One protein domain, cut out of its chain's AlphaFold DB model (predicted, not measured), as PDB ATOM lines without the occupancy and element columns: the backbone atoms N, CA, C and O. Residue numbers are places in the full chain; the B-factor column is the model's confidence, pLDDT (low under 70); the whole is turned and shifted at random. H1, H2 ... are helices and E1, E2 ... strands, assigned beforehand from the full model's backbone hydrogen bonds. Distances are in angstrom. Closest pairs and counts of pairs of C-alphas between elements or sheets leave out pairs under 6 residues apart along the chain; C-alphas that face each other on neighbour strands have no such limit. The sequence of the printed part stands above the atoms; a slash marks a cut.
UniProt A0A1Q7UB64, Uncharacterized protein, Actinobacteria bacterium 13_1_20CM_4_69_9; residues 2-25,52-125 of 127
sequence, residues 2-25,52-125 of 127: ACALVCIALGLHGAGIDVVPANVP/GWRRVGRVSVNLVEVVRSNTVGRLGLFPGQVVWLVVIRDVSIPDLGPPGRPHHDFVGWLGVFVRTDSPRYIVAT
ATOM      1  N   ALA A   2      28.929  -4.529 129.307       40.41
ATOM      2  CA  ALA A   2      29.691  -4.890 128.100       40.41
ATOM      3  C   ALA A   2      31.047  -5.588 128.343       40.41
ATOM      4  O   ALA A   2      31.375  -6.529 127.636       40.41
ATOM      5  N   CYS A   3      31.801  -5.198 129.378       43.31
ATOM      6  CA  CYS A   3      33.164  -5.706 129.614       43.31
ATOM      7  C   CYS A   3      33.225  -7.236 129.791       43.31
ATOM      8  O   CYS A   3      34.144  -7.887 129.314       43.31
ATOM      9  N   ALA A   4      32.188  -7.836 130.382       45.12
ATOM     10  CA  ALA A   4      32.138  -9.284 130.516       45.12
ATOM     11  C   ALA A   4      31.883 -10.006 129.197       45.12
ATOM     12  O   ALA A   4      32.540 -10.992 128.913       45.12
ATOM     13  N   LEU A   5      30.975  -9.499 128.363       51.75
ATOM     14  CA  LEU A   5      30.788 -10.033 127.012       51.75
ATOM     15  C   LEU A   5      32.086  -9.953 126.203       51.75
ATOM     16  O   LEU A   5      32.413 -10.908 125.510       51.75
ATOM     17  N   VAL A   6      32.855  -8.876 126.377       49.34
ATOM     18  CA  VAL A   6      34.144  -8.679 125.704       49.34
ATOM     19  C   VAL A   6      35.203  -9.688 126.163       49.34
ATOM     20  O   VAL A   6      35.793 -10.326 125.301       49.34
ATOM     21  N   CYS A   7      35.439  -9.918 127.465       48.47
ATOM     22  CA  CYS A   7      36.469 -10.906 127.844       48.47
ATOM     23  C   CYS A   7      36.027 -12.360 127.601       48.47
ATOM     24  O   CYS A   7      36.876 -13.199 127.319       48.47
ATOM     25  N   ILE A   8      34.719 -12.658 127.617       56.19
ATOM     26  CA  ILE A   8      34.214 -13.961 127.147       56.19
ATOM     27  C   ILE A   8      34.471 -14.109 125.648       56.19
ATOM     28  O   ILE A   8      34.943 -15.152 125.220       56.19
ATOM     29  N   ALA A   9      34.182 -13.076 124.851       55.06
ATOM     30  CA  ALA A   9      34.447 -13.095 123.419       55.06
ATOM     31  C   ALA A   9      35.942 -13.286 123.133       55.06
ATOM     32  O   ALA A   9      36.277 -14.067 122.257       55.06
ATOM     33  N   LEU A  10      36.836 -12.662 123.908       52.16
ATOM     34  CA  LEU A  10      38.286 -12.849 123.774       52.16
ATOM     35  C   LEU A  10      38.732 -14.277 124.119       52.16
ATOM     36  O   LEU A  10      39.505 -14.873 123.371       52.16
ATOM     37  N   GLY A  11      38.224 -14.850 125.214       59.66
ATOM     38  CA  GLY A  11      38.535 -16.229 125.591       59.66
ATOM     39  C   GLY A  11      37.977 -17.255 124.597       59.66
ATOM     40  O   GLY A  11      38.666 -18.200 124.211       59.66
ATOM     41  N   LEU A  12      36.745 -17.050 124.129       63.56
ATOM     42  CA  LEU A  12      36.133 -17.874 123.087       63.56
ATOM     43  C   LEU A  12      36.886 -17.744 121.760       63.56
ATOM     44  O   LEU A  12      37.139 -18.762 121.119       63.56
ATOM     45  N   HIS A  13      37.321 -16.537 121.392       62.00
ATOM     46  CA  HIS A  13      38.126 -16.294 120.197       62.00
ATOM     47  C   HIS A  13      39.452 -17.065 120.249       62.00
ATOM     48  O   HIS A  13      39.827 -17.713 119.274       62.00
ATOM     49  N   GLY A  14      40.114 -17.094 121.415       62.41
ATOM     50  CA  GLY A  14      41.287 -17.941 121.662       62.41
ATOM     51  C   GLY A  14      41.002 -19.443 121.506       62.41
ATOM     52  O   GLY A  14      41.852 -20.187 121.025       62.41
ATOM     53  N   ALA A  15      39.781 -19.884 121.821       65.00
ATOM     54  CA  ALA A  15      39.291 -21.243 121.561       65.00
ATOM     55  C   ALA A  15      38.770 -21.453 120.119       65.00
ATOM     56  O   ALA A  15      38.271 -22.531 119.783       65.00
ATOM     57  N   GLY A  16      38.872 -20.440 119.251       72.75
ATOM     58  CA  GLY A  16      38.384 -20.468 117.875       72.75
ATOM     59  C   GLY A  16      36.859 -20.434 117.750       72.75
ATOM     60  O   GLY A  16      36.327 -20.961 116.773       72.75
ATOM     61  N   ILE A  17      36.158 -19.878 118.740       77.00
ATOM     62  CA  ILE A  17      34.704 -19.713 118.771       77.00
ATOM     63  C   ILE A  17      34.380 -18.217 118.779       77.00
ATOM     64  O   ILE A  17      34.736 -17.509 119.711       77.00
ATOM     65  N   ASP A  18      33.639 -17.750 117.780       83.00
ATOM     66  CA  ASP A  18      33.161 -16.368 117.717       83.00
ATOM     67  C   ASP A  18      31.640 -16.349 117.831       83.00
ATOM     68  O   ASP A  18      30.954 -17.157 117.198       83.00
ATOM     69  N   VAL A  19      31.106 -15.426 118.633       83.94
ATOM     70  CA  VAL A  19      29.665 -15.292 118.874       83.94
ATOM     71  C   VAL A  19      29.211 -13.841 118.833       83.94
ATOM     72  O   VAL A  19      29.942 -12.937 119.237       83.94
ATOM     73  N   VAL A  20      27.970 -13.628 118.406       86.38
ATOM     74  CA  VAL A  20      27.300 -12.320 118.416       86.38
ATOM     75  C   VAL A  20      25.968 -12.410 119.161       86.38
ATOM     76  O   VAL A  20      25.399 -13.500 119.250       86.38
ATOM     77  N   PRO A  21      25.445 -11.306 119.729       85.38
ATOM     78  CA  PRO A  21      24.099 -11.302 120.291       85.38
ATOM     79  C   PRO A  21      23.079 -11.752 119.242       85.38
ATOM     80  O   PRO A  21      23.029 -11.191 118.150       85.38
ATOM     81  N   ALA A  22      22.266 -12.755 119.569       84.69
ATOM     82  CA  ALA A  22      21.223 -13.211 118.660       84.69
ATOM     83  C   ALA A  22      19.993 -12.310 118.787       84.69
ATOM     84  O   ALA A  22      19.507 -12.064 119.894       84.69
ATOM     85  N   ASN A  23      19.462 -11.870 117.649       80.69
ATOM     86  CA  ASN A  23      18.202 -11.141 117.575       80.69
ATOM     87  C   ASN A  23      17.138 -12.026 116.915       80.69
ATOM     88  O   ASN A  23      16.835 -11.882 115.733       80.69
ATOM     89  N   VAL A  24      16.628 -12.998 117.672       78.00
ATOM     90  CA  VAL A  24      15.639 -13.977 117.195       78.00
ATOM     91  C   VAL A  24      14.442 -14.061 118.147       78.00
ATOM     92  O   VAL A  24      14.569 -13.677 119.316       78.00
ATOM     93  N   PRO A  25      13.282 -14.575 117.688       74.88
ATOM     94  CA  PRO A  25      12.141 -14.849 118.556       74.88
ATOM     95  C   PRO A  25      12.522 -15.727 119.752       74.88
ATOM     96  O   PRO A  25      13.468 -16.515 119.684       74.88
ATOM     97  N   GLY A  52      37.666 -29.589 143.907       64.75
ATOM     98  CA  GLY A  52      38.124 -28.297 144.430       64.75
ATOM     99  C   GLY A  52      37.723 -27.069 143.609       64.75
ATOM    100  O   GLY A  52      37.995 -25.960 144.055       64.75
ATOM    101  N   TRP A  53      37.021 -27.227 142.479       73.19
ATOM    102  CA  TRP A  53      36.492 -26.077 141.740       73.19
ATOM    103  C   TRP A  53      35.482 -25.305 142.593       73.19
ATOM    104  O   TRP A  53      34.561 -25.893 143.169       73.19
ATOM    105  N   ARG A  54      35.612 -23.977 142.652       73.94
ATOM    106  CA  ARG A  54      34.683 -23.108 143.390       73.94
ATOM    107  C   ARG A  54      34.071 -22.079 142.461       73.94
ATOM    108  O   ARG A  54      34.765 -21.388 141.727       73.94
ATOM    109  N   ARG A  55      32.748 -21.944 142.528       72.81
ATOM    110  CA  ARG A  55      32.027 -20.845 141.885       72.81
ATOM    111  C   ARG A  55      31.890 -19.707 142.879       72.81
ATOM    112  O   ARG A  55      31.108 -19.830 143.818       72.81
ATOM    113  N   VAL A  56      32.595 -18.611 142.646       66.50
ATOM    114  CA  VAL A  56      32.553 -17.444 143.534       66.50
ATOM    115  C   VAL A  56      31.650 -16.350 142.956       66.50
ATOM    116  O   VAL A  56      30.973 -15.642 143.699       66.50
ATOM    117  N   GLY A  57      31.558 -16.254 141.627       72.38
ATOM    118  CA  GLY A  57      30.975 -15.096 140.956       72.38
ATOM    119  C   GLY A  57      29.530 -15.219 140.463       72.38
ATOM    120  O   GLY A  57      28.802 -16.209 140.643       72.38
ATOM    121  N   ARG A  58      29.110 -14.138 139.793       82.25
ATOM    122  CA  ARG A  58      27.789 -13.996 139.164       82.25
ATOM    123  C   ARG A  58      27.656 -14.892 137.932       82.25
ATOM    124  O   ARG A  58      28.620 -15.149 137.215       82.25
ATOM    125  N   VAL A  59      26.418 -15.305 137.666       83.12
ATOM    126  CA  VAL A  59      26.047 -16.076 136.475       83.12
ATOM    127  C   VAL A  59      25.220 -15.192 135.553       83.12
ATOM    128  O   VAL A  59      24.177 -14.692 135.972       83.12
ATOM    129  N   SER A  60      25.667 -15.017 134.314       85.94
ATOM    130  CA  SER A  60      24.909 -14.339 133.255       85.94
ATOM    131  C   SER A  60      24.499 -15.329 132.173       85.94
ATOM    132  O   SER A  60      25.206 -16.300 131.927       85.94
ATOM    133  N   VAL A  61      23.356 -15.089 131.539       87.12
ATOM    134  CA  VAL A  61      22.834 -15.920 130.449       87.12
ATOM    135  C   VAL A  61      22.523 -14.995 129.287       87.12
ATOM    136  O   VAL A  61      21.779 -14.036 129.466       87.12
ATOM    137  N   ASN A  62      23.103 -15.275 128.126       87.38
ATOM    138  CA  ASN A  62      22.930 -14.478 126.918       87.38
ATOM    139  C   ASN A  62      22.469 -15.388 125.783       87.38
ATOM    140  O   ASN A  62      22.930 -16.523 125.688       87.38
ATOM    141  N   LEU A  63      21.573 -14.898 124.932       89.06
ATOM    142  CA  LEU A  63      21.236 -15.579 123.689       89.06
ATOM    143  C   LEU A  63      22.208 -15.103 122.612       89.06
ATOM    144  O   LEU A  63      22.335 -13.898 122.390       89.06
ATOM    145  N   VAL A  64      22.924 -16.033 121.991       88.12
ATOM    146  CA  VAL A  64      23.969 -15.713 121.018       88.12
ATOM    147  C   VAL A  64      23.862 -16.594 119.788       88.12
ATOM    148  O   VAL A  64      23.376 -17.721 119.862       88.12
ATOM    149  N   GLU A  65      24.338 -16.075 118.668       88.12
ATOM    150  CA  GLU A  65      24.545 -16.822 117.437       88.12
ATOM    151  C   GLU A  65      26.037 -17.107 117.273       88.12
ATOM    152  O   GLU A  65      26.878 -16.231 117.491       88.12
ATOM    153  N   VAL A  66      26.369 -18.345 116.916       85.44
ATOM    154  CA  VAL A  66      27.743 -18.758 116.620       85.44
ATOM    155  C   VAL A  66      28.107 -18.278 115.220       85.44
ATOM    156  O   VAL A  66      27.509 -18.707 114.242       85.44
ATOM    157  N   VAL A  67      29.119 -17.423 115.109       86.75
ATOM    158  CA  VAL A  67      29.638 -16.925 113.825       86.75
ATOM    159  C   VAL A  67      30.748 -17.833 113.311       86.75
ATOM    160  O   VAL A  67      30.815 -18.155 112.128       86.75
ATOM    161  N   ARG A  68      31.610 -18.291 114.220       83.94
ATOM    162  CA  ARG A  68      32.730 -19.178 113.917       83.94
ATOM    163  C   ARG A  68      32.861 -20.221 115.008       83.94
ATOM    164  O   ARG A  68      32.649 -19.939 116.181       83.94
ATOM    165  N   SER A  69      33.247 -21.426 114.617       80.25
ATOM    166  CA  SER A  69      33.659 -22.474 115.540       80.25
ATOM    167  C   SER A  69      34.701 -23.330 114.837       80.25
ATOM    168  O   SER A  69      34.387 -23.977 113.848       80.25
ATOM    169  N   ASN A  70      35.929 -23.370 115.347       74.75
ATOM    170  CA  ASN A  70      36.947 -24.337 114.919       74.75
ATOM    171  C   ASN A  70      36.764 -25.698 115.624       74.75
ATOM    172  O   ASN A  70      37.558 -26.618 115.450       74.75
ATOM    173  N   THR A  71      35.715 -25.828 116.441       63.62
ATOM    174  CA  THR A  71      35.411 -27.012 117.258       63.62
ATOM    175  C   THR A  71      34.303 -27.880 116.656       63.62
ATOM    176  O   THR A  71      33.718 -28.729 117.342       63.62
ATOM    177  N   VAL A  72      34.024 -27.679 115.359       58.31
ATOM    178  CA  VAL A  72      33.070 -28.459 114.560       58.31
ATOM    179  C   VAL A  72      33.324 -29.954 114.781       58.31
ATOM    180  O   VAL A  72      34.446 -30.435 114.649       58.31
ATOM    181  N   GLY A  73      32.294 -30.688 115.199       55.00
ATOM    182  CA  GLY A  73      32.364 -32.133 115.452       55.00
ATOM    183  C   GLY A  73      32.957 -32.569 116.802       55.00
ATOM    184  O   GLY A  73      32.532 -33.596 117.317       55.00
ATOM    185  N   ARG A  74      33.865 -31.800 117.426       55.62
ATOM    186  CA  ARG A  74      34.406 -32.122 118.770       55.62
ATOM    187  C   ARG A  74      33.520 -31.632 119.905       55.62
ATOM    188  O   ARG A  74      33.324 -32.341 120.884       55.62
ATOM    189  N   LEU A  75      32.998 -30.418 119.764       61.28
ATOM    190  CA  LEU A  75      32.067 -29.826 120.722       61.28
ATOM    191  C   LEU A  75      30.637 -29.817 120.164       61.28
ATOM    192  O   LEU A  75      29.681 -29.850 120.924       61.28
ATOM    193  N   GLY A  76      30.470 -29.846 118.838       68.50
ATOM    194  CA  GLY A  76      29.153 -29.820 118.194       68.50
ATOM    195  C   GLY A  76      28.547 -28.416 118.071       68.50
ATOM    196  O   GLY A  76      27.335 -28.308 117.893       68.50
ATOM    197  N   LEU A  77      29.371 -27.364 118.181       75.81
ATOM    198  CA  LEU A  77      29.006 -25.983 117.843       75.81
ATOM    199  C   LEU A  77      29.293 -25.723 116.370       75.81
ATOM    200  O   LEU A  77      30.423 -25.927 115.912       75.81
ATOM    201  N   PHE A  78      28.289 -25.221 115.665       81.81
ATOM    202  CA  PHE A  78      28.335 -24.921 114.241       81.81
ATOM    203  C   PHE A  78      27.975 -23.451 114.000       81.81
ATOM    204  O   PHE A  78      27.111 -22.923 114.706       81.81
ATOM    205  N   PRO A  79      28.597 -22.790 113.009       85.00
ATOM    206  CA  PRO A  79      28.167 -21.469 112.557       85.00
ATOM    207  C   PRO A  79      26.665 -21.418 112.228       85.00
ATOM    208  O   PRO A  79      26.106 -22.393 111.726       85.00
ATOM    209  N   GLY A  80      26.012 -20.293 112.529       84.06
ATOM    210  CA  GLY A  80      24.572 -20.069 112.352       84.06
ATOM    211  C   GLY A  80      23.687 -20.665 113.453       84.06
ATOM    212  O   GLY A  80      22.468 -20.505 113.430       84.06
ATOM    213  N   GLN A  81      24.258 -21.367 114.438       85.56
ATOM    214  CA  GLN A  81      23.473 -21.893 115.554       85.56
ATOM    215  C   GLN A  81      23.182 -20.821 116.598       85.56
ATOM    216  O   GLN A  81      24.095 -20.179 117.116       85.56
ATOM    217  N   VAL A  82      21.913 -20.725 116.997       88.19
ATOM    218  CA  VAL A  82      21.497 -19.911 118.140       88.19
ATOM    219  C   VAL A  82      21.506 -20.749 119.415       88.19
ATOM    220  O   VAL A  82      20.800 -21.755 119.535       88.19
ATOM    221  N   VAL A  83      22.281 -20.313 120.402       86.94
ATOM    222  CA  VAL A  83      22.511 -21.017 121.665       86.94
ATOM    223  C   VAL A  83      22.428 -20.062 122.852       86.94
ATOM    224  O   VAL A  83      22.674 -18.860 122.749       86.94
ATOM    225  N   TRP A  84      22.104 -20.602 124.022       88.19
ATOM    226  CA  TRP A  84      22.288 -19.900 125.283       88.19
ATOM    227  C   TRP A  84      23.746 -19.987 125.711       88.19
ATOM    228  O   TRP A  84      24.233 -21.067 126.029       88.19
ATOM    229  N   LEU A  85      24.423 -18.851 125.794       87.12
ATOM    230  CA  LEU A  85      25.728 -18.726 126.423       87.12
ATOM    231  C   LEU A  85      25.541 -18.391 127.906       87.12
ATOM    232  O   LEU A  85      25.223 -17.257 128.280       87.12
ATOM    233  N   VAL A  86      25.733 -19.394 128.759       84.88
ATOM    234  CA  VAL A  86      25.779 -19.232 130.212       84.88
ATOM    235  C   VAL A  86      27.215 -18.977 130.628       84.88
ATOM    236  O   VAL A  86      28.104 -19.770 130.345       84.88
ATOM    237  N   VAL A  87      27.436 -17.877 131.331       82.19
ATOM    238  CA  VAL A  87      28.758 -17.450 131.771       82.19
ATOM    239  C   VAL A  87      28.768 -17.445 133.277       82.19
ATOM    240  O   VAL A  87      27.948 -16.772 133.907       82.19
ATOM    241  N   ILE A  88      29.723 -18.160 133.842       80.00
ATOM    242  CA  ILE A  88      29.983 -18.197 135.268       80.00
ATOM    243  C   ILE A  88      31.293 -17.451 135.494       80.00
ATOM    244  O   ILE A  88      32.333 -17.870 134.998       80.00
ATOM    245  N   ARG A  89      31.237 -16.321 136.198       77.12
ATOM    246  CA  ARG A  89      32.436 -15.542 136.536       77.12
ATOM    247  C   ARG A  89      33.077 -16.057 137.816       77.12
ATOM    248  O   ARG A  89      32.412 -16.726 138.610       77.12
ATOM    249  N   ASP A  90      34.338 -15.687 138.002       75.81
ATOM    250  CA  ASP A  90      35.127 -15.947 139.207       75.81
ATOM    251  C   ASP A  90      35.068 -17.433 139.599       75.81
ATOM    252  O   ASP A  90      34.644 -17.821 140.692       75.81
ATOM    253  N   VAL A  91      35.397 -18.283 138.629       74.69
ATOM    254  CA  VAL A  91      35.556 -19.721 138.817       74.69
ATOM    255  C   VAL A  91      36.987 -19.964 139.257       74.69
ATOM    256  O   VAL A  91      37.909 -19.705 138.492       74.69
ATOM    257  N   SER A  92      37.144 -20.444 140.487       74.88
ATOM    258  CA  SER A  92      38.421 -20.879 141.045       74.88
ATOM    259  C   SER A  92      38.673 -22.323 140.643       74.88
ATOM    260  O   SER A  92      37.823 -23.184 140.902       74.88
ATOM    261  N   ILE A  93      39.815 -22.582 140.021       71.94
ATOM    262  CA  ILE A  93      40.246 -23.893 139.553       71.94
ATOM    263  C   ILE A  93      41.569 -24.204 140.236       71.94
ATOM    264  O   ILE A  93      42.525 -23.452 140.041       71.94
ATOM    265  N   PRO A  94      41.646 -25.287 141.021       68.25
ATOM    266  CA  PRO A  94      42.893 -25.653 141.661       68.25
ATOM    267  C   PRO A  94      43.923 -26.037 140.599       68.25
ATOM    268  O   PRO A  94      43.647 -26.882 139.742       68.25
ATOM    269  N   ASP A  95      45.111 -25.439 140.667       66.88
ATOM    270  CA  ASP A  95      46.273 -25.931 139.937       66.88
ATOM    271  C   ASP A  95      46.634 -27.320 140.482       66.88
ATOM    272  O   ASP A  95      47.023 -27.490 141.644       66.88
ATOM    273  N   LEU A  96      46.458 -28.328 139.627       62.06
ATOM    274  CA  LEU A  96      46.781 -29.728 139.903       62.06
ATOM    275  C   LEU A  96      48.250 -30.045 139.598       62.06
ATOM    276  O   LEU A  96      48.579 -31.204 139.344       62.06
ATOM    277  N   GLY A  97      49.115 -29.022 139.586       56.56
ATOM    278  CA  GLY A  97      50.555 -29.133 139.400       56.56
ATOM    279  C   GLY A  97      51.215 -30.248 140.227       56.56
ATOM    280  O   GLY A  97      50.615 -30.818 141.143       56.56
ATOM    281  N   PRO A  98      52.470 -30.604 139.895       54.53
ATOM    282  CA  PRO A  98      53.133 -31.768 140.469       54.53
ATOM    283  C   PRO A  98      53.120 -31.732 142.009       54.53
ATOM    284  O   PRO A  98      53.328 -30.664 142.596       54.53
ATOM    285  N   PRO A  99      52.883 -32.882 142.671       56.16
ATOM    286  CA  PRO A  99      52.745 -32.948 144.121       56.16
ATOM    287  C   PRO A  99      53.956 -32.328 144.834       56.16
ATOM    288  O   PRO A  99      55.100 -32.584 144.466       56.16
ATOM    289  N   GLY A 100      53.698 -31.510 145.862       55.25
ATOM    290  CA  GLY A 100      54.731 -30.862 146.683       55.25
ATOM    291  C   GLY A 100      55.059 -29.406 146.325       55.25
ATOM    292  O   GLY A 100      55.924 -28.816 146.969       55.25
ATOM    293  N   ARG A 101      54.380 -28.801 145.340       57.03
ATOM    294  CA  ARG A 101      54.463 -27.354 145.067       57.03
ATOM    295  C   ARG A 101      53.283 -26.585 145.677       57.03
ATOM    296  O   ARG A 101      52.235 -27.186 145.909       57.03
ATOM    297  N   PRO A 102      53.432 -25.271 145.942       57.19
ATOM    298  CA  PRO A 102      52.316 -24.430 146.363       57.19
ATOM    299  C   PRO A 102      51.164 -24.535 145.357       57.19
ATOM    300  O   PRO A 102      51.367 -24.316 144.164       57.19
ATOM    301  N   HIS A 103      49.969 -24.876 145.840       62.66
ATOM    302  CA  HIS A 103      48.762 -24.855 145.021       62.66
ATOM    303  C   HIS A 103      48.358 -23.401 144.779       62.66
ATOM    304  O   HIS A 103      48.048 -22.676 145.726       62.66
ATOM    305  N   HIS A 104      48.365 -22.979 143.519       64.50
ATOM    306  CA  HIS A 104      47.753 -21.725 143.108       64.50
ATOM    307  C   HIS A 104      46.364 -22.010 142.539       64.50
ATOM    308  O   HIS A 104      46.170 -22.960 141.790       64.50
ATOM    309  N   ASP A 105      45.381 -21.197 142.904       68.75
ATOM    310  CA  ASP A 105      44.060 -21.266 142.293       68.75
ATOM    311  C   ASP A 105      44.035 -20.339 141.072       68.75
ATOM    312  O   ASP A 105      44.317 -19.142 141.183       68.75
ATOM    313  N   PHE A 106      43.668 -20.868 139.906       66.50
ATOM    314  CA  PHE A 106      43.358 -20.049 138.739       66.50
ATOM    315  C   PHE A 106      41.940 -19.506 138.875       66.50
ATOM    316  O   PHE A 106      40.987 -20.277 138.984       66.50
ATOM    317  N   VAL A 107      41.785 -18.183 138.836       72.44
ATOM    318  CA  VAL A 107      40.467 -17.541 138.811       72.44
ATOM    319  C   VAL A 107      40.176 -17.084 137.392       72.44
ATOM    320  O   VAL A 107      40.836 -16.188 136.874       72.44
ATOM    321  N   GLY A 108      39.176 -17.702 136.773       72.12
ATOM    322  CA  GLY A 108      38.784 -17.421 135.397       72.12
ATOM    323  C   GLY A 108      37.275 -17.364 135.223       72.12
ATOM    324  O   GLY A 108      36.496 -17.410 136.181       72.12
ATOM    325  N   TRP A 109      36.841 -17.238 133.976       76.00
ATOM    326  CA  TRP A 109      35.431 -17.315 133.617       76.00
ATOM    327  C   TRP A 109      35.155 -18.633 132.909       76.00
ATOM    328  O   TRP A 109      36.020 -19.208 132.267       76.00
ATOM    329  N   LEU A 110      33.930 -19.125 133.024       75.81
ATOM    330  CA  LEU A 110      33.508 -20.366 132.394       75.81
ATOM    331  C   LEU A 110      32.311 -20.095 131.488       75.81
ATOM    332  O   LEU A 110      31.261 -19.652 131.962       75.81
ATOM    333  N   GLY A 111      32.470 -20.391 130.200       77.50
ATOM    334  CA  GLY A 111      31.393 -20.418 129.218       77.50
ATOM    335  C   GLY A 111      30.759 -21.806 129.116       77.50
ATOM    336  O   GLY A 111      31.439 -22.827 129.084       77.50
ATOM    337  N   VAL A 112      29.433 -21.864 129.061       79.50
ATOM    338  CA  VAL A 112      28.678 -23.083 128.754       79.50
ATOM    339  C   VAL A 112      27.633 -22.738 127.709       79.50
ATOM    340  O   VAL A 112      26.777 -21.885 127.945       79.50
ATOM    341  N   PHE A 113      27.684 -23.411 126.566       81.56
ATOM    342  CA  PHE A 113      26.700 -23.265 125.506       81.56
ATOM    343  C   PHE A 113      25.576 -24.277 125.714       81.56
ATOM    344  O   PHE A 113      25.811 -25.466 125.896       81.56
ATOM    345  N   VAL A 114      24.328 -23.833 125.703       80.56
ATOM    346  CA  VAL A 114      23.161 -24.714 125.818       80.56
ATOM    347  C   VAL A 114      22.296 -24.519 124.592       80.56
ATOM    348  O   VAL A 114      21.990 -23.387 124.218       80.56
ATOM    349  N   ARG A 115      21.905 -25.616 123.946       80.88
ATOM    350  CA  ARG A 115      21.041 -25.537 122.774       80.88
ATOM    351  C   ARG A 115      19.675 -24.965 123.149       80.88
ATOM    352  O   ARG A 115      19.167 -25.147 124.255       80.88
ATOM    353  N   THR A 116      19.102 -24.227 122.213       81.38
ATOM    354  CA  THR A 116      17.804 -23.550 122.350       81.38
ATOM    355  C   THR A 116      16.625 -24.449 121.982       81.38
ATOM    356  O   THR A 116      15.498 -24.175 122.390       81.38
ATOM    357  N   ASP A 117      16.893 -25.526 121.242       75.00
ATOM    358  CA  ASP A 117      15.921 -26.474 120.688       75.00
ATOM    359  C   ASP A 117      15.826 -27.794 121.469       75.00
ATOM    360  O   ASP A 117      14.898 -28.577 121.288       75.00
ATOM    361  N   SER A 118      16.791 -28.065 122.345       67.69
ATOM    362  CA  SER A 118      16.895 -29.309 123.101       67.69
ATOM    363  C   SER A 118      17.700 -29.074 124.379       67.69
ATOM    364  O   SER A 118      18.581 -28.216 124.396       67.69
ATOM    365  N   PRO A 119      17.483 -29.847 125.460       59.78
ATOM    366  CA  PRO A 119      18.242 -29.715 126.708       59.78
ATOM    367  C   PRO A 119      19.679 -30.268 126.597       59.78
ATOM    368  O   PRO A 119      20.268 -30.696 127.590       59.78
ATOM    369  N   ARG A 120      20.244 -30.295 125.386       67.06
ATOM    370  CA  ARG A 120      21.631 -30.675 125.126       67.06
ATOM    371  C   ARG A 120      22.522 -29.456 125.332       67.06
ATOM    372  O   ARG A 120      22.177 -28.342 124.944       67.06
ATOM    373  N   TYR A 121      23.677 -29.670 125.942       64.25
ATOM    374  CA  TYR A 121      24.658 -28.625 126.189       64.25
ATOM    375  C   TYR A 121      25.989 -28.996 125.554       64.25
ATOM    376  O   TYR A 121      26.311 -30.169 125.380       64.25
ATOM    377  N   ILE A 122      26.731 -27.960 125.198       67.62
ATOM    378  CA  ILE A 122      28.055 -28.013 124.619       67.62
ATOM    379  C   ILE A 122      28.961 -27.150 125.487       67.62
ATOM    380  O   ILE A 122      28.633 -26.026 125.862       67.62
ATOM    381  N   VAL A 123      30.114 -27.688 125.837       61.81
ATOM    382  CA  VAL A 123      31.019 -27.043 126.777       61.81
ATOM    383  C   VAL A 123      32.161 -26.435 125.999       61.81
ATOM    384  O   VAL A 123      32.852 -27.165 125.302       61.81
ATOM    385  N   ALA A 124      32.403 -25.139 126.163       59.66
ATOM    386  CA  ALA A 124      33.685 -24.566 125.786       59.66
ATOM    387  C   ALA A 124      34.222 -23.763 126.968       59.66
ATOM    388  O   ALA A 124      33.654 -22.747 127.362       59.66
ATOM    389  N   THR A 125      35.305 -24.249 127.558       53.44
ATOM    390  CA  THR A 125      36.021 -23.533 128.608       53.44
ATOM    391  C   THR A 125      37.046 -22.620 127.949       53.44
ATOM    392  O   THR A 125      37.895 -23.109 127.207       53.44
TER     393      THR A 125
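AT A GLANCE: This is residues 2 to 25 and 52 to 125 of the 127 residues of an uncharacterized protein of Actinobacteria bacterium 13_1_20CM_4_69_9 (UniProt A0A1Q7UB64). A strongly twisted five-stranded sheet curls round one helix, H1, and the tip of the E3-E4 hairpin, residues 97 to 102, sticks out. The printed part has 98 residues, in the order H1 E1 E2 E3 E4 E5; the sheet runs E1 - E2 - E3 - E4 - E5, antiparallel, and the class is mixed. It is only just compact, close to loose, with radius of gyration of the C-alphas 14.8 A and spans 51 by 28 by 25 A.

IN THESE COORDINATES: H1, residues 2 to 14, begins at C-alpha 2 (29.691, -4.890, 128.100) and measures 18.6 A. E1 is residues 17 to 21, E2 59 to 69, E3 82 to 94 at 32.3 A, E4 105 to 115 at 30.5 A, and E5 121 to 124, ending at C-alpha 124 (33.685, -24.566, 125.786). E2 bends by 82 degrees at residue 66.

HOW THE PARTS SIT: H1 is on the sheet, two layers, helix on one face; its closest C-alphas to E1 are Leu 12 and Asp 18, 6.3 A. Every O i to N i+4 pair in H1 is within hydrogen-bond range. So are N 20 and O 65 of E1 and E2, 3.0 A. E2 E3 E4 E5 form a meander, successive antiparallel hairpins, with N 62 and O 85 at 2.9 A, N 88 and O 110 at 2.9 A, and N 113 and O 122 at 2.9 A.

THE WHOLE: Residues 26 to 51 are cut out, a gap of 39.1 A between C-alphas 25 and 52. The E2 to E3 link is long. Mean pLDDT of the printed part is 71.3; H1 averages 53.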